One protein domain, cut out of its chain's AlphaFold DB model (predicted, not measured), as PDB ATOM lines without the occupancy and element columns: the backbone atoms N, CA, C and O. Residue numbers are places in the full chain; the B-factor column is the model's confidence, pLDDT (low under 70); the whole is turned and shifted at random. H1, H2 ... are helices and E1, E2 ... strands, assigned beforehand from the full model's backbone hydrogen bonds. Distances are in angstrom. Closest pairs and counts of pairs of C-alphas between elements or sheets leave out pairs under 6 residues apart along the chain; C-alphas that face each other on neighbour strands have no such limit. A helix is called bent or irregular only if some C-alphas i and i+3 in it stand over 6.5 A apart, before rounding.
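Overview. This is residues 263 to 418 of the 418 residues of the protein "Oxidored_q6 domain-containing protein" of Thorarchaeota archaeon (strain OWC) (UniProt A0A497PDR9). A small sheet of three strands, order E1, E2, E3, forms a wall with H3 and H1 over one face and the other face bare; H2 packs on H3 and H1, and the helical hairpin of H4 and H5 extends the flat slab beyond H3. Unnamed residues 351 to 387 return from H5 to E1. The printed part has 156 residues with five named helices, then three antiparallel strands: mixed class, compact, radius of gyration of the C-alphas 15.1 A, spans 46 by 41 by 20 A.

Arrangement. E1, residues 388 to 392, E2, 396 to 402, and E3, 408 to 415, form a meander, each strand the antiparallel neighbour of the one before, in two hairpins. N 389 and O 400, at 3.0 A, and N 399 and O 412, at 2.9 A, are within hydrogen-bond range. H3, residues 287 to 305, and H1, 265 to 270, are on the same face, making two layers, helices over a sheet; each has a height over the sheet of 7.4 A. The closest C-alphas of H3 and E1 are Ala 300 and Gly 390, 4.9 A; those of H1 and E3 are Ala 267 and Trp 411, 5.4 A. H2, residues 278 to 285, is not on the sheet and touches H3, closest C-alphas Ala 283 and Gly 290, 3.9 A, and H1, Met 270 and Ala 278, 6.9 A. H4, residues 311 to 333, touches residues 288 to 295 of H3 alone, closest C-alphas Ser 292 and Arg 321, 6.4 A. H5, residues 336 to 350, touches H4, closest C-alphas Ala 330 and Leu 339, 5.4 A, at a shallow tilt of 22 degrees, opposite ways. Every O i to N i+4 pair is within hydrogen-bond range in H1, H2, H4 and H5; in H3, 13 of 15.

Along the chain. H1 begins at C-alpha 265, (-4.547, -16.848, -22.827), and E3 ends at C-alpha 415, (-4.077, -2.890, -23.836). H4 is 33.0 A long, H3 27.2 A, H5 20.4 A. H3 is irregular: C-alphas 288 and 291 are 7.6 A apart.

Size, cuts and confidence. The C-alphas farthest apart, Glu 337 and Glu 404, are 46.0 A apart. The printed part has no cut; the link from H5 to E1 is long. Residue 418 is under pLDDT 70.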
ATOM      1  N   GLY A 263      -5.097 -18.974 -29.000       93.12
ATOM      2  CA  GLY A 263      -3.778 -18.358 -29.153       93.12
ATOM      3  C   GLY A 263      -3.552 -17.146 -28.242       93.12
ATOM      4  O   GLY A 263      -2.439 -16.632 -28.209       93.12
ATOM      5  N   ASP A 264      -4.571 -16.721 -27.488       94.56
ATOM      6  CA  ASP A 264      -4.481 -15.691 -26.453       94.56
ATOM      7  C   ASP A 264      -5.059 -16.232 -25.141       94.56
ATOM      8  O   ASP A 264      -6.210 -16.657 -25.047       94.56
ATOM      9  N   GLU A 265      -4.243 -16.209 -24.101       92.25
ATOM     10  CA  GLU A 265      -4.547 -16.848 -22.827       92.25
ATOM     11  C   GLU A 265      -5.666 -16.156 -22.041       92.25
ATOM     12  O   GLU A 265      -6.443 -16.802 -21.338       92.25
ATOM     13  N   TYR A 266      -5.810 -14.841 -22.192       95.38
ATOM     14  CA  TYR A 266      -6.880 -14.091 -21.543       95.38
ATOM     15  C   TYR A 266      -8.199 -14.329 -22.285       95.38
ATOM     16  O   TYR A 266      -9.241 -14.538 -21.657       95.38
ATOM     17  N   ALA A 267      -8.160 -14.400 -23.617       96.62
ATOM     18  CA  ALA A 267      -9.282 -14.856 -24.429       96.62
ATOM     19  C   ALA A 267      -9.666 -16.309 -24.115       96.62
ATOM     20  O   ALA A 267     -10.848 -16.650 -24.155       96.62
ATOM     21  N   ASP A 268      -8.715 -17.153 -23.721       96.50
ATOM     22  CA  ASP A 268      -8.990 -18.515 -23.269       96.50
ATOM     23  C   ASP A 268      -9.788 -18.588 -21.961       96.50
ATOM     24  O   ASP A 268     -10.537 -19.548 -21.762       96.50
ATOM     25  N   ILE A 269      -9.715 -17.552 -21.120       97.38
ATOM     26  CA  ILE A 269     -10.569 -17.400 -19.935       97.38
ATOM     27  C   ILE A 269     -11.970 -16.903 -20.319       97.38
ATOM     28  O   ILE A 269     -12.947 -17.358 -19.717       97.38
ATOM     29  N   MET A 270     -12.059 -15.977 -21.282       97.50
ATOM     30  CA  MET A 270     -13.284 -15.250 -21.655       97.50
ATOM     31  C   MET A 270     -14.197 -16.017 -22.619       97.50
ATOM     32  O   MET A 270     -15.420 -15.954 -22.497       97.50
ATOM     33  N   VAL A 271     -13.634 -16.749 -23.580       95.19
ATOM     34  CA  VAL A 271     -14.415 -17.554 -24.528       95.19
ATOM     35  C   VAL A 271     -15.110 -18.698 -23.789       95.19
ATOM     36  O   VAL A 271     -14.526 -19.345 -22.921       95.19
ATOM     37  N   ALA A 272     -16.356 -18.964 -24.177       93.06
ATOM     38  CA  ALA A 272     -17.299 -19.858 -23.511       93.06
ATOM     39  C   ALA A 272     -17.797 -19.368 -22.137       93.06
ATOM     40  O   ALA A 272     -18.388 -20.149 -21.392       93.06
ATOM     41  N   ARG A 273     -17.608 -18.081 -21.806       95.62
ATOM     42  CA  ARG A 273     -18.265 -17.446 -20.655       95.62
ATOM     43  C   ARG A 273     -19.554 -16.751 -21.076       95.62
ATOM     44  O   ARG A 273     -19.613 -16.195 -22.174       95.62
ATOM     45  N   PRO A 274     -20.577 -16.758 -20.215       96.00
ATOM     46  CA  PRO A 274     -21.793 -16.014 -20.468       96.00
ATOM     47  C   PRO A 274     -21.554 -14.514 -20.234       96.00
ATOM     48  O   PRO A 274     -20.785 -14.114 -19.354       96.00
ATOM     49  N   ILE A 275     -22.208 -13.678 -21.033       96.75
ATOM     50  CA  ILE A 275     -21.996 -12.229 -21.072       96.75
ATOM     51  C   ILE A 275     -22.264 -11.552 -19.726       96.75
ATOM     52  O   ILE A 275     -21.541 -10.634 -19.351       96.75
ATOM     53  N   GLU A 276     -23.218 -12.045 -18.934       94.94
ATOM     54  CA  GLU A 276     -23.519 -11.519 -17.597       94.94
ATOM     55  C   GLU A 276     -22.381 -11.687 -16.576       94.94
ATOM     56  O   GLU A 276     -22.347 -10.996 -15.557       94.94
ATOM     57  N   GLU A 277     -21.455 -12.610 -16.825       94.88
ATOM     58  CA  GLU A 277     -20.307 -12.896 -15.962       94.88
ATOM     59  C   GLU A 277     -19.051 -12.149 -16.405       94.88
ATOM     60  O   GLU A 277     -18.140 -11.893 -15.610       94.88
ATOM     61  N   ALA A 278     -18.999 -11.814 -17.692       96.88
ATOM     62  CA  ALA A 278     -17.823 -11.305 -18.361       96.88
ATOM     63  C   ALA A 278     -17.296  -9.978 -17.779       96.88
ATOM     64  O   ALA A 278     -16.075  -9.878 -17.642       96.88
ATOM     65  N   PRO A 279     -18.127  -9.000 -17.349       97.19
ATOM     66  CA  PRO A 279     -17.619  -7.762 -16.764       97.19
ATOM     67  C   PRO A 279     -16.730  -7.982 -15.542       97.19
ATOM     68  O   PRO A 279     -15.647  -7.409 -15.460       97.19
ATOM     69  N   GLN A 280     -17.140  -8.839 -14.599       96.31
ATOM     70  CA  GLN A 280     -16.341  -9.080 -13.392       96.31
ATOM     71  C   GLN A 280     -15.115  -9.950 -13.685       96.31
ATOM     72  O   GLN A 280     -14.075  -9.767 -13.051       96.31
ATOM     73  N   ILE A 281     -15.202 -10.880 -14.644       97.81
ATOM     74  CA  ILE A 281     -14.034 -11.646 -15.103       97.81
ATOM     75  C   ILE A 281     -13.005 -10.686 -15.710       97.81
ATOM     76  O   ILE A 281     -11.860 -10.674 -15.258       97.81
ATOM     77  N   ALA A 282     -13.423  -9.828 -16.643       97.94
ATOM     78  CA  ALA A 282     -12.579  -8.817 -17.273       97.94
ATOM     79  C   ALA A 282     -11.963  -7.861 -16.239       97.94
ATOM     80  O   ALA A 282     -10.743  -7.684 -16.210       97.94
ATOM     81  N   ALA A 283     -12.777  -7.337 -15.317       97.44
ATOM     82  CA  ALA A 283     -12.312  -6.480 -14.227       97.44
ATOM     83  C   ALA A 283     -11.262  -7.158 -13.334       97.44
ATOM     84  O   ALA A 283     -10.442  -6.474 -12.721       97.44
ATOM     85  N   THR A 284     -11.282  -8.489 -13.244       96.62
ATOM     86  CA  THR A 284     -10.338  -9.273 -12.442       96.62
ATOM     87  C   THR A 284      -9.042  -9.551 -13.201       96.62
ATOM     88  O   THR A 284      -7.961  -9.235 -12.699       96.62
ATOM     89  N   ILE A 285      -9.129 -10.163 -14.388       97.31
ATOM     90  CA  ILE A 285      -7.951 -10.713 -15.077       97.31
ATOM     91  C   ILE A 285      -7.059  -9.618 -15.662       97.31
ATOM     92  O   ILE A 285      -5.842  -9.758 -15.621       97.31
ATOM     93  N   TYR A 286      -7.636  -8.492 -16.097       96.94
ATOM     94  CA  TYR A 286      -6.888  -7.363 -16.667       96.94
ATOM     95  C   TYR A 286      -6.306  -6.400 -15.616       96.94
ATOM     96  O   TYR A 286      -5.736  -5.364 -15.965       96.94
ATOM     97  N   GLY A 287      -6.397  -6.735 -14.324       94.62
ATOM     98  CA  GLY A 287      -5.614  -6.078 -13.276       94.62
ATOM     99  C   GLY A 287      -5.835  -4.569 -13.201       94.62
ATOM    100  O   GLY A 287      -6.932  -4.129 -12.850       94.62
ATOM    101  N   ARG A 288      -4.775  -3.794 -13.478       93.56
ATOM    102  CA  ARG A 288      -4.735  -2.325 -13.345       93.56
ATOM    103  C   ARG A 288      -5.500  -1.615 -14.453       93.56
ATOM    104  O   ARG A 288      -5.861  -0.458 -14.294       93.56
ATOM    105  N   TYR A 289      -5.788  -2.336 -15.534       96.56
ATOM    106  CA  TYR A 289      -6.633  -1.888 -16.638       96.56
ATOM    107  C   TYR A 289      -8.053  -2.469 -16.554       96.56
ATOM    108  O   TYR A 289      -8.857  -2.286 -17.467       96.56
ATOM    109  N   GLY A 290      -8.378  -3.185 -15.470       97.25
ATOM    110  CA  GLY A 290      -9.634  -3.919 -15.333       97.25
ATOM    111  C   GLY A 290     -10.888  -3.046 -15.432       97.25
ATOM    112  O   GLY A 290     -11.895  -3.519 -15.950       97.25
ATOM    113  N   ILE A 291     -10.835  -1.782 -14.996       98.38
ATOM    114  CA  ILE A 291     -11.979  -0.864 -15.103       98.38
ATOM    115  C   ILE A 291     -12.238  -0.522 -16.566       98.38
ATOM    116  O   ILE A 291     -13.359  -0.695 -17.034       98.38
ATOM    117  N   SER A 292     -11.208  -0.090 -17.294       98.31
ATOM    118  CA  SER A 292     -11.327   0.233 -18.720       98.31
ATOM    119  C   SER A 292     -11.851  -0.957 -19.517       98.31
ATOM    120  O   SER A 292     -12.835  -0.817 -20.240       98.31
ATOM    121  N   VAL A 293     -11.268  -2.147 -19.327       98.56
ATOM    122  CA  VAL A 293     -11.676  -3.337 -20.085       98.56
ATOM    123  C   VAL A 293     -13.116  -3.739 -19.758       98.56
ATOM    124  O   VAL A 293     -13.890  -4.031 -20.670       98.56
ATOM    125  N   ALA A 294     -13.508  -3.737 -18.480       98.62
ATOM    126  CA  ALA A 294     -14.867  -4.095 -18.081       98.62
ATOM    127  C   ALA A 294     -15.911  -3.083 -18.574       98.62
ATOM    128  O   ALA A 294     -16.978  -3.490 -19.031       98.62
ATOM    129  N   LEU A 295     -15.614  -1.781 -18.510       98.69
ATOM    130  CA  LEU A 295     -16.521  -0.745 -19.001       98.69
ATOM    131  C   LEU A 295     -16.619  -0.754 -20.525       98.69
ATOM    132  O   LEU A 295     -17.728  -0.712 -21.042       98.69
ATOM    133  N   ASN A 296     -15.502  -0.915 -21.243       98.75
ATOM    134  CA  ASN A 296     -15.523  -1.061 -22.698       98.75
ATOM    135  C   ASN A 296     -16.318  -2.310 -23.116       98.75
ATOM    136  O   ASN A 296     -17.063  -2.256 -24.086       98.75
ATOM    137  N   LEU A 297     -16.221  -3.422 -22.374       98.56
ATOM    138  CA  LEU A 297     -17.039  -4.617 -22.622       98.56
ATOM    139  C   LEU A 297     -18.530  -4.305 -22.469       98.56
ATOM    140  O   LEU A 297     -19.317  -4.619 -23.362       98.56
ATOM    141  N   ILE A 298     -18.908  -3.695 -21.341       98.38
ATOM    142  CA  ILE A 298     -20.301  -3.349 -21.040       98.38
ATOM    143  C   ILE A 298     -20.857  -2.404 -22.107       98.38
ATOM    144  O   ILE A 298     -21.891  -2.695 -22.696       98.38
ATOM    145  N   GLU A 299     -20.156  -1.307 -22.378       98.12
ATOM    146  CA  GLU A 299     -20.597  -0.255 -23.296       98.12
ATOM    147  C   GLU A 299     -20.645  -0.746 -24.748       98.12
ATOM    148  O   GLU A 299     -21.557  -0.372 -25.485       98.12
ATOM    149  N   ALA A 300     -19.728  -1.633 -25.156       98.25
ATOM    150  CA  ALA A 300     -19.786  -2.284 -26.464       98.25
ATOM    151  C   ALA A 300     -21.075  -3.100 -26.625       98.25
ATOM    152  O   ALA A 300     -21.771  -2.958 -27.630       98.25
ATOM    153  N   TYR A 301     -21.404  -3.939 -25.637       98.00
ATOM    154  CA  TYR A 301     -22.619  -4.751 -25.679       98.00
ATOM    155  C   TYR A 301     -23.877  -3.871 -25.643       98.00
ATOM    156  O   TYR A 301     -24.756  -4.040 -26.478       98.00
ATOM    157  N   GLU A 302     -23.936  -2.888 -24.739       97.25
ATOM    158  CA  GLU A 302     -25.069  -1.956 -24.624       97.25
ATOM    159  C   GLU A 302     -25.325  -1.181 -25.917       97.25
ATOM    160  O   GLU A 302     -26.479  -1.031 -26.318       97.25
ATOM    161  N   ALA A 303     -24.266  -0.717 -26.586       96.88
ATOM    162  CA  ALA A 303     -24.381  -0.032 -27.868       96.88
ATOM    163  C   ALA A 303     -24.914  -0.960 -28.970       96.88
ATOM    164  O   ALA A 303     -25.707  -0.520 -29.802       96.88
ATOM    165  N   ALA A 304     -24.505  -2.231 -28.971       97.19
ATOM    166  CA  ALA A 304     -24.951  -3.212 -29.956       97.19
ATOM    167  C   ALA A 304     -26.409  -3.653 -29.747       97.19
ATOM    168  O   ALA A 304     -27.123  -3.838 -30.729       97.19
ATOM    169  N   THR A 305     -26.866  -3.772 -28.496       96.19
ATOM    170  CA  THR A 305     -28.244  -4.178 -28.156       96.19
ATOM    171  C   THR A 305     -29.198  -2.999 -27.938       96.19
ATOM    172  O   THR A 305     -30.374  -3.194 -27.648       96.19
ATOM    173  N   GLY A 306     -28.715  -1.756 -28.020       94.94
ATOM    174  CA  GLY A 306     -29.539  -0.559 -27.825       94.94
ATOM    175  C   GLY A 306     -30.058  -0.369 -26.395       94.94
ATOM    176  O   GLY A 306     -31.138   0.195 -26.211       94.94
ATOM    177  N   ILE A 307     -29.318  -0.829 -25.381       95.00
ATOM    178  CA  ILE A 307     -29.674  -0.596 -23.973       95.00
ATOM    179  C   ILE A 307     -29.519   0.896 -23.669       95.00
ATOM    180  O   ILE A 307     -28.426   1.452 -23.785       95.00
ATOM    181  N   ASP A 308     -30.608   1.542 -23.250       92.50
ATOM    182  CA  ASP A 308     -30.555   2.929 -22.794       92.50
ATOM    183  C   ASP A 308     -29.934   3.013 -21.394       92.50
ATOM    184  O   ASP A 308     -30.285   2.260 -20.483       92.50
ATOM    185  N   VAL A 309     -28.996   3.943 -21.229       95.88
ATOM    186  CA  VAL A 309     -28.218   4.117 -20.001       95.88
ATOM    187  C   VAL A 309     -28.384   5.550 -19.521       95.88
ATOM    188  O   VAL A 309     -28.013   6.504 -20.213       95.88
ATOM    189  N   ALA A 310     -28.901   5.694 -18.302       96.69
ATOM    190  CA  ALA A 310     -29.127   6.990 -17.680       96.69
ATOM    191  C   ALA A 310     -27.828   7.799 -17.530       96.69
ATOM    192  O   ALA A 310     -26.754   7.247 -17.268       96.69
ATOM    193  N   ASP A 311     -27.940   9.126 -17.609       97.75
ATOM    194  CA  ASP A 311     -26.795  10.036 -17.478       97.75
ATOM    195  C   ASP A 311     -26.044   9.849 -16.156       97.75
ATOM    196  O   ASP A 311     -24.818   9.914 -16.124       97.75
ATOM    197  N   GLU A 312     -26.752   9.538 -15.066       97.75
ATOM    198  CA  GLU A 312     -26.099   9.256 -13.786       97.75
ATOM    199  C   GLU A 312     -25.223   7.998 -13.845       97.75
ATOM    200  O   GLU A 312     -24.099   8.010 -13.345       97.75
ATOM    201  N   ALA A 313     -25.690   6.925 -14.494       97.69
ATOM    202  CA  ALA A 313     -24.886   5.717 -14.658       97.69
ATOM    203  C   ALA A 313     -23.624   6.007 -15.489       97.69
ATOM    204  O   ALA A 313     -22.536   5.567 -15.115       97.69
ATOM    205  N   LYS A 314     -23.745   6.809 -16.556       97.94
ATOM    206  CA  LYS A 314     -22.602   7.274 -17.363       97.94
ATOM    207  C   LYS A 314     -21.617   8.102 -16.528       97.94
ATOM    208  O   LYS A 314     -20.419   7.839 -16.568       97.94
ATOM    209  N   ASN A 315     -22.105   9.031 -15.702       98.31
ATOM    210  CA  ASN A 315     -21.270   9.861 -14.821       98.31
ATOM    211  C   ASN A 315     -20.495   9.033 -13.779       98.31
ATOM    212  O   ASN A 315     -19.321   9.302 -13.502       98.31
ATOM    213  N   LEU A 316     -21.138   8.019 -13.196       98.50
ATOM    214  CA  LEU A 316     -20.495   7.101 -12.252       98.50
ATOM    215  C   LEU A 316     -19.436   6.229 -12.943       98.50
ATOM    216  O   LEU A 316     -18.363   6.012 -12.379       98.50
ATOM    217  N   ARG A 317     -19.692   5.771 -14.175       98.25
ATOM    218  CA  ARG A 317     -18.708   5.038 -14.990       98.25
ATOM    219  C   ARG A 317     -17.514   5.913 -15.373       98.25
ATOM    220  O   ARG A 317     -16.381   5.469 -15.219       98.25
ATOM    221  N   GLU A 318     -17.729   7.174 -15.743       98.44
ATOM    222  CA  GLU A 318     -16.623   8.115 -15.978       98.44
ATOM    223  C   GLU A 318     -15.806   8.356 -14.697       98.44
ATOM    224  O   GLU A 318     -14.579   8.384 -14.722       98.44
ATOM    225  N   SER A 319     -16.465   8.418 -13.536       98.38
ATOM    226  CA  SER A 319     -15.779   8.511 -12.238       98.38
ATOM    227  C   SER A 319     -14.928   7.274 -11.916       98.38
ATOM    228  O   SER A 319     -13.909   7.395 -11.223       98.38
ATOM    229  N   LEU A 320     -15.308   6.094 -12.419       98.50
ATOM    230  CA  LEU A 320     -14.482   4.886 -12.362       98.50
ATOM    231  C   LEU A 320     -13.301   4.967 -13.338       98.50
ATOM    232  O   LEU A 320     -12.191   4.625 -12.935       98.50
ATOM    233  N   ARG A 321     -13.496   5.452 -14.574       98.12
ATOM    234  CA  ARG A 321     -12.395   5.656 -15.538       98.12
ATOM    235  C   ARG A 321     -11.347   6.625 -14.996       98.12
ATOM    236  O   ARG A 321     -10.163   6.306 -15.012       98.12
ATOM    237  N   GLU A 322     -11.779   7.733 -14.398       98.06
ATOM    238  CA  GLU A 322     -10.884   8.657 -13.694       98.06
ATOM    239  C   GLU A 322     -10.140   7.963 -12.546       98.06
ATOM    240  O   GLU A 322      -8.929   8.108 -12.404       98.06
ATOM    241  N   SER A 323     -10.835   7.140 -11.753       97.94
ATOM    242  CA  SER A 323     -10.180   6.340 -10.708       97.94
ATOM    243  C   SER A 323      -9.131   5.380 -11.279       97.94
ATOM    244  O   SER A 323      -8.130   5.132 -10.618       97.94
ATOM    245  N   GLN A 324      -9.301   4.866 -12.503       96.50
ATOM    246  CA  GLN A 324      -8.265   4.061 -13.150       96.50
ATOM    247  C   GLN A 324      -7.031   4.888 -13.525       96.50
ATOM    248  O   GLN A 324      -5.918   4.425 -13.286       96.50
ATOM    249  N   ARG A 325      -7.201   6.104 -14.067       97.19
ATOM    250  CA  ARG A 325      -6.065   7.007 -14.350       97.19
ATOM    251  C   ARG A 325      -5.255   7.253 -13.081       97.19
ATOM    252  O   ARG A 325      -4.045   7.053 -13.066       97.19
ATOM    253  N   LEU A 326      -5.949   7.608 -11.998       97.12
ATOM    254  CA  LEU A 326      -5.335   7.866 -10.697       97.12
ATOM    255  C   LEU A 326      -4.695   6.608 -10.094       97.12
ATOM    256  O   LEU A 326      -3.661   6.709  -9.446       97.12
ATOM    257  N   LEU A 327      -5.271   5.422 -10.323       95.44
ATOM    258  CA  LEU A 327      -4.677   4.152  -9.898       95.44
ATOM    259  C   LEU A 327      -3.332   3.931 -10.591       95.44
ATOM    260  O   LEU A 327      -2.357   3.602  -9.926       95.44
ATOM    261  N   LEU A 328      -3.278   4.100 -11.913       94.75
ATOM    262  CA  LEU A 328      -2.045   3.923 -12.679       94.75
ATOM    263  C   LEU A 328      -0.976   4.935 -12.253       94.75
ATOM    264  O   LEU A 328       0.154   4.529 -12.001       94.75
ATOM    265  N   ASP A 329      -1.351   6.205 -12.082       95.56
ATOM    266  CA  ASP A 329      -0.450   7.264 -11.609       95.56
ATOM    267  C   ASP A 329       0.097   6.972 -10.199       95.56
ATOM    268  O   ASP A 329       1.301   7.075  -9.957       95.56
ATOM    269  N   ALA A 330      -0.765   6.532  -9.274       94.88
ATOM    270  CA  ALA A 330      -0.360   6.159  -7.920       94.88
ATOM    271  C   ALA A 330       0.574   4.938  -7.909       94.88
ATOM    272  O   ALA A 330       1.518   4.893  -7.121       94.88
ATOM    273  N   LEU A 331       0.344   3.954  -8.785       92.56
ATOM    274  CA  LEU A 331       1.219   2.788  -8.923       92.56
ATOM    275  C   LEU A 331       2.576   3.159  -9.527       92.56
ATOM    276  O   LEU A 331       3.597   2.696  -9.025       92.56
ATOM    277  N   GLU A 332       2.596   4.001 -10.561       91.88
ATOM    278  CA  GLU A 332       3.827   4.468 -11.209       91.88
ATOM    279  C   GLU A 332       4.700   5.278 -10.243       91.88
ATOM    280  O   GLU A 332       5.910   5.069 -10.160       91.88
ATOM    281  N   LYS A 333       4.083   6.171  -9.462       92.12
ATOM    282  CA  LYS A 333       4.779   7.004  -8.468       92.12
ATOM    283  C   LYS A 333       5.038   6.294  -7.143       92.12
ATOM    284  O   LYS A 333       5.751   6.839  -6.302       92.12
ATOM    285  N   VAL A 334       4.461   5.108  -6.946       89.19
ATOM    286  CA  VAL A 334       4.462   4.385  -5.665       89.19
ATOM    287  C   VAL A 334       3.901   5.267  -4.531       89.19
ATOM    288  O   VAL A 334       4.420   5.313  -3.413       89.19
ATOM    289  N   ASP A 335       2.827   6.002  -4.822       92.12
ATOM    290  CA  ASP A 335       2.130   6.851  -3.857       92.12
ATOM    291  C   ASP A 335       1.079   6.027  -3.098       92.12
ATOM    292  O   ASP A 335      -0.025   5.768  -3.580       92.12
ATOM    293  N   ILE A 336       1.448   5.573  -1.899       89.75
ATOM    294  CA  ILE A 336       0.622   4.684  -1.068       89.75
ATOM    295  C   ILE A 336      -0.647   5.391  -0.571       89.75
ATOM    296  O   ILE A 336      -1.693   4.748  -0.443       89.75
ATOM    297  N   GLU A 337      -0.567   6.692  -0.281       91.50
ATOM    298  CA  GLU A 337      -1.715   7.464   0.206       91.50
ATOM    299  C   GLU A 337      -2.730   7.641  -0.924       91.50
ATOM    300  O   GLU A 337      -3.892   7.256  -0.767       91.50
ATOM    301  N   ALA A 338      -2.267   8.078  -2.100       94.88
ATOM    302  CA  ALA A 338      -3.109   8.174  -3.289       94.88
ATOM    303  C   ALA A 338      -3.698   6.809  -3.686       94.88
ATOM    304  O   ALA A 338      -4.884   6.713  -4.007       94.88
ATOM    305  N   LEU A 339      -2.912   5.729  -3.604       93.19
ATOM    306  CA  LEU A 339      -3.387   4.373  -3.886       93.19
ATOM    307  C   LEU A 339      -4.543   3.973  -2.955       93.19
ATOM    308  O   LEU A 339      -5.551   3.436  -3.419       93.19
ATOM    309  N   ALA A 340      -4.429   4.241  -1.652       91.94
ATOM    310  CA  ALA A 340      -5.478   3.922  -0.685       91.94
ATOM    311  C   ALA A 340      -6.772   4.715  -0.947       91.94
ATOM    312  O   ALA A 340      -7.865   4.137  -0.913       91.94
ATOM    313  N   GLU A 341      -6.658   6.009  -1.256       94.69
ATOM    314  CA  GLU A 341      -7.797   6.874  -1.591       94.69
ATOM    315  C   GLU A 341      -8.510   6.417  -2.869       94.69
ATOM    316  O   GLU A 341      -9.741   6.286  -2.900       94.69
ATOM    317  N   VAL A 342      -7.745   6.107  -3.916       96.50
ATOM    318  CA  VAL A 342      -8.283   5.633  -5.194       96.50
ATOM    319  C   VAL A 342      -8.987   4.288  -5.033       96.50
ATOM    320  O   VAL A 342     -10.107   4.124  -5.520       96.50
ATOM    321  N   LEU A 343      -8.395   3.334  -4.305       94.38
ATOM    322  CA  LEU A 343      -9.037   2.044  -4.033       94.38
ATOM    323  C   LEU A 343     -10.340   2.214  -3.240       94.38
ATOM    324  O   LEU A 343     -11.326   1.535  -3.533       94.38
ATOM    325  N   ALA A 344     -10.386   3.134  -2.274       94.62
ATOM    326  CA  ALA A 344     -11.618   3.441  -1.546       94.62
ATOM    327  C   ALA A 344     -12.715   3.973  -2.483       94.62
ATOM    328  O   ALA A 344     -13.859   3.517  -2.408       94.62
ATOM    329  N   LYS A 345     -12.364   4.864  -3.419       97.00
ATOM    330  CA  LYS A 345     -13.294   5.398  -4.425       97.00
ATOM    331  C   LYS A 345     -13.786   4.322  -5.401       97.00
ATOM    332  O   LYS A 345     -14.984   4.256  -5.685       97.00
ATOM    333  N   ILE A 346     -12.899   3.438  -5.865       97.38
ATOM    334  CA  ILE A 346     -13.267   2.288  -6.709       97.38
ATOM    335  C   ILE A 346     -14.266   1.392  -5.973       97.38
ATOM    336  O   ILE A 346     -15.287   1.017  -6.546       97.38
ATOM    337  N   ARG A 347     -14.013   1.080  -4.697       96.25
ATOM    338  CA  ARG A 347     -14.899   0.244  -3.870       96.25
ATOM    339  C   ARG A 347     -16.237   0.918  -3.582       96.25
ATOM    340  O   ARG A 347     -17.248   0.231  -3.547       96.25
ATOM    341  N   GLU A 348     -16.279   2.239  -3.423       96.88
ATOM    342  CA  GLU A 348     -17.540   2.967  -3.241       96.88
ATOM    343  C   GLU A 348     -18.460   2.837  -4.465       96.88
ATOM    344  O   GLU A 348     -19.648   2.548  -4.322       96.88
ATOM    345  N   ILE A 349     -17.916   3.045  -5.667       98.12
ATOM    346  CA  ILE A 349     -18.715   3.093  -6.899       98.12
ATOM    347  C   ILE A 349     -18.911   1.686  -7.473       98.12
ATOM    348  O   ILE A 349     -20.035   1.241  -7.720       98.12
ATOM    349  N   GLY A 350     -17.812   0.955  -7.657       97.69
ATOM    350  CA  GLY A 350     -17.791  -0.398  -8.209       97.69
ATOM    351  C   GLY A 350     -18.212  -1.485  -7.218       97.69
ATOM    352  O   GLY A 350     -18.410  -2.635  -7.609       97.69
ATOM    353  N   GLY A 351     -18.363  -1.145  -5.939       97.00
ATOM    354  CA  GLY A 351     -18.694  -2.050  -4.839       97.00
ATOM    355  C   GLY A 351     -17.489  -2.807  -4.280       97.00
ATOM    356  O   GLY A 351     -17.316  -2.952  -3.072       97.00
ATOM    357  N   ASN A 352     -16.608  -3.276  -5.153       95.44
ATOM    358  CA  ASN A 352     -15.340  -3.888  -4.782       95.44
ATOM    359  C   ASN A 352     -14.326  -3.759  -5.916       95.44
ATOM    360  O   ASN A 352     -14.643  -3.242  -6.988       95.44
ATOM    361  N   ASP A 353     -13.117  -4.274  -5.700       92.38
ATOM    362  CA  ASP A 353     -12.028  -4.157  -6.670       92.38
ATOM    363  C   ASP A 353     -12.368  -4.852  -8.005       92.38
ATOM    364  O   ASP A 353     -11.796  -4.526  -9.042       92.38
ATOM    365  N   VAL A 354     -13.298  -5.816  -8.011       93.50
ATOM    366  CA  VAL A 354     -13.750  -6.555  -9.210       93.50
ATOM    367  C   VAL A 354     -15.090  -6.054  -9.764       93.50
ATOM    368  O   VAL A 354     -15.730  -6.749 -10.551       93.50
ATOM    369  N   LEU A 355     -15.520  -4.853  -9.359       97.25
ATOM    370  CA  LEU A 355     -16.683  -4.142  -9.898       97.25
ATOM    371  C   LEU A 355     -18.016  -4.901  -9.776       97.25
ATOM    372  O   LEU A 355     -18.845  -4.889 -10.685       97.25
ATOM    373  N   SER A 356     -18.259  -5.570  -8.646       96.69
ATOM    374  CA  SER A 356     -19.489  -6.359  -8.446       96.69
ATOM    375  C   SER A 356     -20.782  -5.537  -8.505       96.69
ATOM    376  O   SER A 356     -21.834  -6.111  -8.788       96.69
ATOM    377  N   ASN A 357     -20.726  -4.224  -8.266       97.75
ATOM    378  CA  ASN A 357     -21.886  -3.338  -8.365       97.75
ATOM    379  C   ASN A 357     -22.175  -2.867  -9.802       97.75
ATOM    380  O   ASN A 357     -23.300  -2.465 -10.093       97.75
ATOM    381  N   VAL A 358     -21.188  -2.917 -10.700       97.81
ATOM    382  CA  VAL A 358     -21.324  -2.449 -12.087       97.81
ATOM    383  C   VAL A 358     -21.915  -3.560 -12.951       97.81
ATOM    384  O   VAL A 358     -21.519  -4.728 -12.851       97.81
ATOM    385  N   TYR A 359     -22.875  -3.211 -13.802       97.06
ATOM    386  CA  TYR A 359     -23.516  -4.149 -14.717       97.06
ATOM    387  C   TYR A 359     -24.057  -3.428 -15.958       97.06
ATOM    388  O   TYR A 359     -23.990  -2.201 -16.064       97.06
ATOM    389  N   PHE A 360     -24.616  -4.201 -16.886       97.12
ATOM    390  CA  PHE A 360     -25.339  -3.675 -18.039       97.12
ATOM    391  C   PHE A 360     -26.544  -2.835 -17.582       97.12
ATOM    392  O   PHE A 360     -27.246  -3.192 -16.631       97.12
ATOM    393  N   GLY A 361     -26.754  -1.692 -18.224       95.44
ATOM    394  CA  GLY A 361     -27.801  -0.715 -17.933       95.44
ATOM    395  C   GLY A 361     -27.556   0.177 -16.710       95.44
ATOM    396  O   GLY A 361     -28.179   1.229 -16.604       95.44
ATOM    397  N   GLY A 362     -26.661  -0.186 -15.780       96.50
ATOM    398  CA  GLY A 362     -26.446   0.619 -14.573       96.50
ATOM    399  C   GLY A 362     -25.766  -0.110 -13.414       96.50
ATOM    400  O   GLY A 362     -24.778  -0.821 -13.601       96.50
ATOM    401  N   PHE A 363     -26.281   0.103 -12.199       97.50
ATOM    402  CA  PHE A 363     -25.705  -0.409 -10.950       97.50
ATOM    403  C   PHE A 363     -26.690  -1.287 -10.167       97.50
ATOM    404  O   PHE A 363     -27.904  -1.064 -10.180       97.50
ATOM    405  N   LYS A 364     -26.182  -2.327  -9.499       95.81
ATOM    406  CA  LYS A 364     -27.007  -3.340  -8.811       95.81
ATOM    407  C   LYS A 364     -27.482  -2.908  -7.422       95.81
ATOM    408  O   LYS A 364     -28.468  -3.453  -6.917       95.81
ATOM    409  N   THR A 365     -26.797  -1.949  -6.811       96.31
ATOM    410  CA  THR A 365     -27.118  -1.336  -5.516       96.31
ATOM    411  C   THR A 365     -26.812   0.165  -5.526       96.31
ATOM    412  O   THR A 365     -25.991   0.607  -6.337       96.31
ATOM    413  N   PRO A 366     -27.416   0.950  -4.611       97.56
ATOM    414  CA  PRO A 366     -27.173   2.386  -4.527       97.56
ATOM    415  C   PRO A 366     -25.689   2.732  -4.370       97.56
ATOM    416  O   PRO A 366     -24.981   2.117  -3.574       97.56
ATOM    417  N   VAL A 367     -25.244   3.758  -5.092       97.75
ATOM    418  CA  VAL A 367     -23.910   4.351  -4.969       97.75
ATOM    419  C   VAL A 367     -24.020   5.633  -4.151       97.75
ATOM    420  O   VAL A 367     -24.860   6.488  -4.428       97.75
ATOM    421  N   LYS A 368     -23.175   5.776  -3.126       96.12
ATOM    422  CA  LYS A 368     -23.255   6.882  -2.159       96.12
ATOM    423  C   LYS A 368     -23.046   8.258  -2.802       96.12
ATOM    424  O   LYS A 368     -23.706   9.214  -2.409       96.12
ATOM    425  N   SER A 369     -22.140   8.351  -3.771       94.88
ATOM    426  CA  SER A 369     -21.835   9.571  -4.526       94.88
ATOM    427  C   SER A 369     -22.855   9.914  -5.621       94.88
ATOM    428  O   SER A 369     -22.707  10.961  -6.255       94.88
ATOM    429  N   ALA A 370     -23.886   9.086  -5.836       96.25
ATOM    430  CA  ALA A 370     -24.906   9.363  -6.839       96.25
ATOM    431  C   ALA A 370     -25.761  10.591  -6.476       96.25
ATOM    432  O   ALA A 370     -26.134  10.801  -5.319       96.25
ATOM    433  N   LYS A 371     -26.105  11.398  -7.481       95.44
ATOM    434  CA  LYS A 371     -26.847  12.666  -7.339       95.44
ATOM    435  C   LYS A 371     -28.358  12.522  -7.504       95.44
ATOM    436  O   LYS A 371     -29.095  13.459  -7.195       95.44
ATOM    437  N   VAL A 372     -28.823  11.377  -7.994       96.81
ATOM    438  CA  VAL A 372     -30.246  11.066  -8.202       96.81
ATOM    439  C   VAL A 372     -30.639   9.787  -7.459       96.81
ATOM    440  O   VAL A 372     -29.788   9.055  -6.954       96.81
ATOM    441  N   GLY A 373     -31.944   9.521  -7.364       96.88
ATOM    442  CA  GLY A 373     -32.459   8.302  -6.737       96.88
ATOM    443  C   GLY A 373     -31.988   7.030  -7.452       96.88
ATOM    444  O   GLY A 373     -31.806   7.027  -8.668       96.88
ATOM    445  N   PHE A 374     -31.812   5.943  -6.691       96.88
ATOM    446  CA  PHE A 374     -31.289   4.672  -7.212       96.88
ATOM    447  C   PHE A 374     -32.104   4.116  -8.382       96.88
ATOM    448  O   PHE A 374     -31.516   3.641  -9.346       96.88
ATOM    449  N   ASP A 375     -33.431   4.246  -8.347       95.56
ATOM    450  CA  ASP A 375     -34.312   3.742  -9.407       95.56
ATOM    451  C   ASP A 375     -33.989   4.314 -10.801       95.56
ATOM    452  O   ASP A 375     -34.298   3.675 -11.800       95.56
ATOM    453  N   THR A 376     -33.325   5.475 -10.885       95.56
ATOM    454  CA  THR A 376     -32.935   6.106 -12.156       95.56
ATOM    455  C   THR A 376     -31.724   5.446 -12.818       95.56
ATOM    456  O   THR A 376     -31.599   5.495 -14.035       95.56
ATOM    457  N   TYR A 377     -30.807   4.865 -12.040       96.44
ATOM    458  CA  TYR A 377     -29.562   4.261 -12.548       96.44
ATOM    459  C   TYR A 377     -29.407   2.789 -12.144       96.44
ATOM    460  O   TYR A 377     -28.330   2.197 -12.268       96.44
ATOM    461  N   LYS A 378     -30.486   2.196 -11.634       95.06
ATOM    462  CA  LYS A 378     -30.577   0.778 -11.327       95.06
ATOM    463  C   LYS A 378     -30.506  -0.032 -12.616       95.06
ATOM    464  O   LYS A 378     -31.048   0.365 -13.642       95.06
ATOM    465  N   VAL A 379     -29.873  -1.197 -12.537       91.88
ATOM    466  CA  VAL A 379     -29.876  -2.176 -13.631       91.88
ATOM    467  C   VAL A 379     -31.297  -2.483 -14.112       91.88
ATOM    468  O   VAL A 379     -32.187  -2.795 -13.315       91.88
ATOM    469  N   GLY A 380     -31.492  -2.403 -15.426       82.62
ATOM    470  CA  GLY A 380     -32.684  -2.909 -16.095       82.62
ATOM    471  C   GLY A 380     -32.624  -4.424 -16.297       82.62
ATOM    472  O   GLY A 380     -31.662  -5.091 -15.910       82.62
ATOM    473  N   ARG A 381     -33.657  -4.974 -16.939       83.56
ATOM    474  CA  ARG A 381     -33.612  -6.352 -17.434       83.56
ATOM    475  C   ARG A 381     -32.621  -6.422 -18.595       83.56
ATOM    476  O   ARG A 381     -32.715  -5.620 -19.517       83.56
ATOM    477  N   LEU A 382     -31.697  -7.378 -18.543       90.31
ATOM    478  CA  LEU A 382     -30.777  -7.656 -19.642       90.31
ATOM    479  C   LEU A 382     -31.404  -8.714 -20.551       90.31
ATOM    480  O   LEU A 382     -31.602  -9.850 -20.122       90.31
ATOM    481  N   GLU A 383     -31.721  -8.341 -21.786       90.81
ATOM    482  CA  GLU A 383     -32.090  -9.302 -22.823       90.81
ATOM    483  C   GLU A 383     -30.814  -9.825 -23.493       90.81
ATOM    484  O   GLU A 383     -29.860  -9.088 -23.753       90.81
ATOM    485  N   ILE A 384     -30.757 -11.144 -23.656       92.81
ATOM    486  CA  ILE A 384     -29.575 -11.834 -24.157       92.81
ATOM    487  C   ILE A 384     -29.689 -11.960 -25.671       92.81
ATOM    488  O   ILE A 384     -30.653 -12.532 -26.173       92.81
ATOM    489  N   GLU A 385     -28.688 -11.439 -26.373       93.69
ATOM    490  CA  GLU A 385     -28.663 -11.362 -27.828       93.69
ATOM    491  C   GLU A 385     -27.301 -11.798 -28.380       93.69
ATOM    492  O   GLU A 385     -26.253 -11.671 -27.733       93.69
ATOM    493  N   ALA A 386     -27.327 -12.307 -29.612       97.25
ATOM    494  CA  ALA A 386     -26.122 -12.526 -30.390       97.25
ATOM    495  C   ALA A 386     -25.643 -11.182 -30.946       97.25
ATOM    496  O   ALA A 386     -26.345 -10.561 -31.746       97.25
ATOM    497  N   VAL A 387     -24.454 -10.739 -30.542       97.38
ATOM    498  CA  VAL A 387     -23.877  -9.476 -31.008       97.38
ATOM    499  C   VAL A 387     -22.441  -9.657 -31.458       97.38
ATOM    500  O   VAL A 387     -21.714 -10.500 -30.941       97.38
ATOM    501  N   GLU A 388     -22.016  -8.809 -32.385       98.12
ATOM    502  CA  GLU A 388     -20.611  -8.513 -32.633       98.12
ATOM    503  C   GLU A 388     -20.394  -7.044 -32.285       98.12
ATOM    504  O   GLU A 388     -21.011  -6.158 -32.877       98.12
ATOM    505  N   ALA A 389     -19.546  -6.787 -31.295       97.44
ATOM    506  CA  ALA A 389     -19.398  -5.459 -30.726       97.44
ATOM    507  C   ALA A 389     -17.949  -5.161 -30.354       97.44
ATOM    508  O   ALA A 389     -17.151  -6.061 -30.081       97.44
ATOM    509  N   GLY A 390     -17.615  -3.876 -30.300       97.94
ATOM    510  CA  GLY A 390     -16.339  -3.411 -29.785       97.94
ATOM    511  C   GLY A 390     -16.419  -1.970 -29.309       97.94
ATOM    512  O   GLY A 390     -17.216  -1.182 -29.814       97.94
ATOM    513  N   ALA A 391     -15.584  -1.644 -28.333       98.12
ATOM    514  CA  ALA A 391     -15.428  -0.300 -27.798       98.12
ATOM    515  C   ALA A 391     -13.969  -0.080 -27.405       98.12
ATOM    516  O   ALA A 391     -13.207  -1.031 -27.200       98.12
ATOM    517  N   GLU A 392     -13.579   1.181 -27.303       97.94
ATOM    518  CA  GLU A 392     -12.237   1.557 -26.891       97.94
ATOM    519  C   GLU A 392     -12.230   2.858 -26.103       97.94
ATOM    520  O   GLU A 392     -13.098   3.715 -26.268       97.94
ATOM    521  N   ASP A 393     -11.205   2.997 -25.276       96.69
ATOM    522  CA  ASP A 393     -10.836   4.229 -24.595       96.69
ATOM    523  C   ASP A 393      -9.311   4.432 -24.695       96.69
ATOM    524  O   ASP A 393      -8.628   3.860 -25.557       96.69
ATOM    525  N   GLU A 394      -8.763   5.276 -23.824       95.62
ATOM    526  CA  GLU A 394      -7.327   5.551 -23.760       95.62
ATOM    527  C   GLU A 394      -6.478   4.336 -23.329       95.62
ATOM    528  O   GLU A 394      -5.303   4.279 -23.675       95.62
ATOM    529  N   PHE A 395      -7.054   3.349 -22.628       97.06
ATOM    530  CA  PHE A 395      -6.315   2.249 -21.992       97.06
ATOM    531  C   PHE A 395      -6.557   0.884 -22.621       97.06
ATOM    532  O   PHE A 395      -5.713  -0.006 -22.497       97.06
ATOM    533  N   SER A 396      -7.703   0.667 -23.259       97.81
ATOM    534  CA  SER A 396      -7.989  -0.609 -23.896       97.81
ATOM    535  C   SER A 396      -8.901  -0.488 -25.105       97.81
ATOM    536  O   SER A 396      -9.695   0.440 -25.242       97.81
ATOM    537  N   LYS A 397      -8.801  -1.487 -25.974       98.25
ATOM    538  CA  LYS A 397      -9.736  -1.752 -27.060       98.25
ATOM    539  C   LYS A 397     -10.229  -3.180 -26.928       98.25
ATOM    540  O   LYS A 397      -9.423  -4.109 -26.921       98.25
ATOM    541  N   VAL A 398     -11.539  -3.359 -26.827       98.19
ATOM    542  CA  VAL A 398     -12.163  -4.680 -26.689       98.19
ATOM    543  C   VAL A 398     -13.025  -4.989 -27.903       98.19
ATOM    544  O   VAL A 398     -13.644  -4.098 -28.486       98.19
ATOM    545  N   ARG A 399     -13.092  -6.269 -28.257       98.25
ATOM    546  CA  ARG A 399     -14.065  -6.813 -29.206       98.25
ATOM    547  C   ARG A 399     -14.593  -8.128 -28.660       98.25
ATOM    548  O   ARG A 399     -13.819  -8.932 -28.135       98.25
ATOM    549  N   LEU A 400     -15.892  -8.336 -28.806       98.12
ATOM    550  CA  LEU A 400     -16.567  -9.565 -28.428       98.12
ATOM    551  C   LEU A 400     -17.571  -9.992 -29.497       98.12
ATOM    552  O   LEU A 400     -18.168  -9.155 -30.174       98.12
ATOM    553  N   VAL A 401     -17.770 -11.304 -29.597       98.44
ATOM    554  CA  VAL A 401     -18.875 -11.916 -30.343       98.44
ATOM    555  C   VAL A 401     -19.627 -12.846 -29.400       98.44
ATOM    556  O   VAL A 401     -18.999 -13.728 -28.810       98.44
ATOM    557  N   THR A 402     -20.938 -12.676 -29.246       98.06
ATOM    558  CA  THR A 402     -21.813 -13.578 -28.475       98.06
ATOM    559  C   THR A 402     -22.753 -14.355 -29.387       98.06
ATOM    560  O   THR A 402     -23.091 -13.912 -30.482       98.06
ATOM    561  N   ASP A 403     -23.185 -15.529 -28.935       96.31
ATOM    562  CA  ASP A 403     -24.281 -16.265 -29.570       96.31
ATOM    563  C   ASP A 403     -25.656 -15.912 -28.974       96.31
ATOM    564  O   ASP A 403     -25.773 -15.059 -28.096       96.31
ATOM    565  N   GLU A 404     -26.704 -16.608 -29.423       93.62
ATOM    566  CA  GLU A 404     -28.092 -16.415 -28.970       93.62
ATOM    567  C   GLU A 404     -28.313 -16.731 -27.477       93.62
ATOM    568  O   GLU A 404     -29.334 -16.353 -26.909       93.62
ATOM    569  N   GLN A 405     -27.374 -17.419 -26.822       91.44
ATOM    570  CA  GLN A 405     -27.390 -17.648 -25.376       91.44
ATOM    571  C   GLN A 405     -26.501 -16.649 -24.626       91.44
ATOM    572  O   GLN A 405     -26.331 -16.773 -23.408       91.44
ATOM    573  N   GLY A 406     -25.943 -15.648 -25.309       94.44
ATOM    574  CA  GLY A 406     -25.040 -14.667 -24.717       94.44
ATOM    575  C   GLY A 406     -23.698 -15.274 -24.336       94.44
ATOM    576  O   GLY A 406     -23.001 -14.724 -23.489       94.44
ATOM    577  N   VAL A 407     -23.337 -16.431 -24.892       95.88
ATOM    578  CA  VAL A 407     -22.039 -17.058 -24.650       95.88
ATOM    579  C   VAL A 407     -21.019 -16.426 -25.582       95.88
ATOM    580  O   VAL A 407     -21.209 -16.391 -26.797       95.88
ATOM    581  N   ILE A 408     -19.911 -15.950 -25.018       97.50
ATOM    582  CA  ILE A 408     -18.818 -15.336 -25.770       97.50
ATOM    583  C   ILE A 408     -18.143 -16.401 -26.640       97.50
ATOM    584  O   ILE A 408     -17.587 -17.383 -26.140       97.50
ATOM    585  N   ARG A 409     -18.184 -16.204 -27.956       97.12
ATOM    586  CA  ARG A 409     -17.558 -17.056 -28.973       97.12
ATOM    587  C   ARG A 409     -16.200 -16.525 -29.408       97.12
ATOM    588  O   ARG A 409     -15.282 -17.319 -29.589       97.12
ATOM    589  N   GLU A 410     -16.056 -15.207 -29.472       97.62
ATOM    590  CA  GLU A 410     -14.787 -14.537 -29.753       97.62
ATOM    591  C   GLU A 410     -14.552 -13.423 -28.738       97.62
ATOM    592  O   GLU A 410     -15.484 -12.722 -28.342       97.62
ATOM    593  N   TRP A 411     -13.299 -13.263 -28.323       98.06
ATOM    594  CA  TRP A 411     -12.858 -12.202 -27.427       98.06
ATOM    595  C   TRP A 411     -11.475 -11.730 -27.853       98.06
ATOM    596  O   TRP A 411     -10.582 -12.548 -28.073       98.06
ATOM    597  N   SER A 412     -11.280 -10.418 -27.917       97.56
ATOM    598  CA  SER A 412      -9.954  -9.818 -28.025       97.56
ATOM    599  C   SER A 412      -9.888  -8.552 -27.188       97.56
ATOM    600  O   SER A 412     -10.839  -7.766 -27.180       97.56
ATOM    601  N   CYS A 413      -8.750  -8.326 -26.545       97.62
ATOM    602  CA  CYS A 413      -8.466  -7.097 -25.826       97.62
ATOM    603  C   CYS A 413      -7.040  -6.652 -26.139       97.62
ATOM    604  O   CYS A 413      -6.093  -7.405 -25.923       97.62
ATOM    605  N   GLU A 414      -6.898  -5.431 -26.633       96.94
ATOM    606  CA  GLU A 414      -5.616  -4.760 -26.805       96.94
ATOM    607  C   GLU A 414      -5.467  -3.734 -25.680       96.94
ATOM    608  O   GLU A 414      -6.301  -2.836 -25.546       96.94
ATOM    609  N   LEU A 415      -4.423  -3.874 -24.859       95.56
ATOM    610  CA  LEU A 415      -4.077  -2.890 -23.836       95.56
ATOM    611  C   LEU A 415      -3.179  -1.816 -24.449       95.56
ATOM    612  O   LEU A 415      -2.176  -2.123 -25.090       95.56
ATOM    613  N   ARG A 416      -3.529  -0.555 -24.217       90.31
ATOM    614  CA  ARG A 416      -2.755   0.611 -24.635       90.31
ATOM    615  C   ARG A 416      -1.944   1.074 -23.435       90.31
ATOM    616  O   ARG A 416      -2.499   1.441 -22.399       90.31
ATOM    617  N   THR A 417      -0.623   1.003 -23.542       70.75
ATOM    618  CA  THR A 417       0.251   1.668 -22.576       70.75
ATOM    619  C   THR A 417       0.156   3.165 -22.844       70.75
ATOM    620  O   THR A 417       0.570   3.605 -23.918       70.75
ATOM    621  N   ALA A 418      -0.461   3.894 -21.910       49.72
ATOM    622  CA  ALA A 418      -0.424   5.353 -21.879       49.72
ATOM    623  C   ALA A 418       1.017   5.860 -21.735       49.72
ATOM    624  O   ALA A 418       1.811   5.154 -21.066       49.72
TER     625      ALA A 418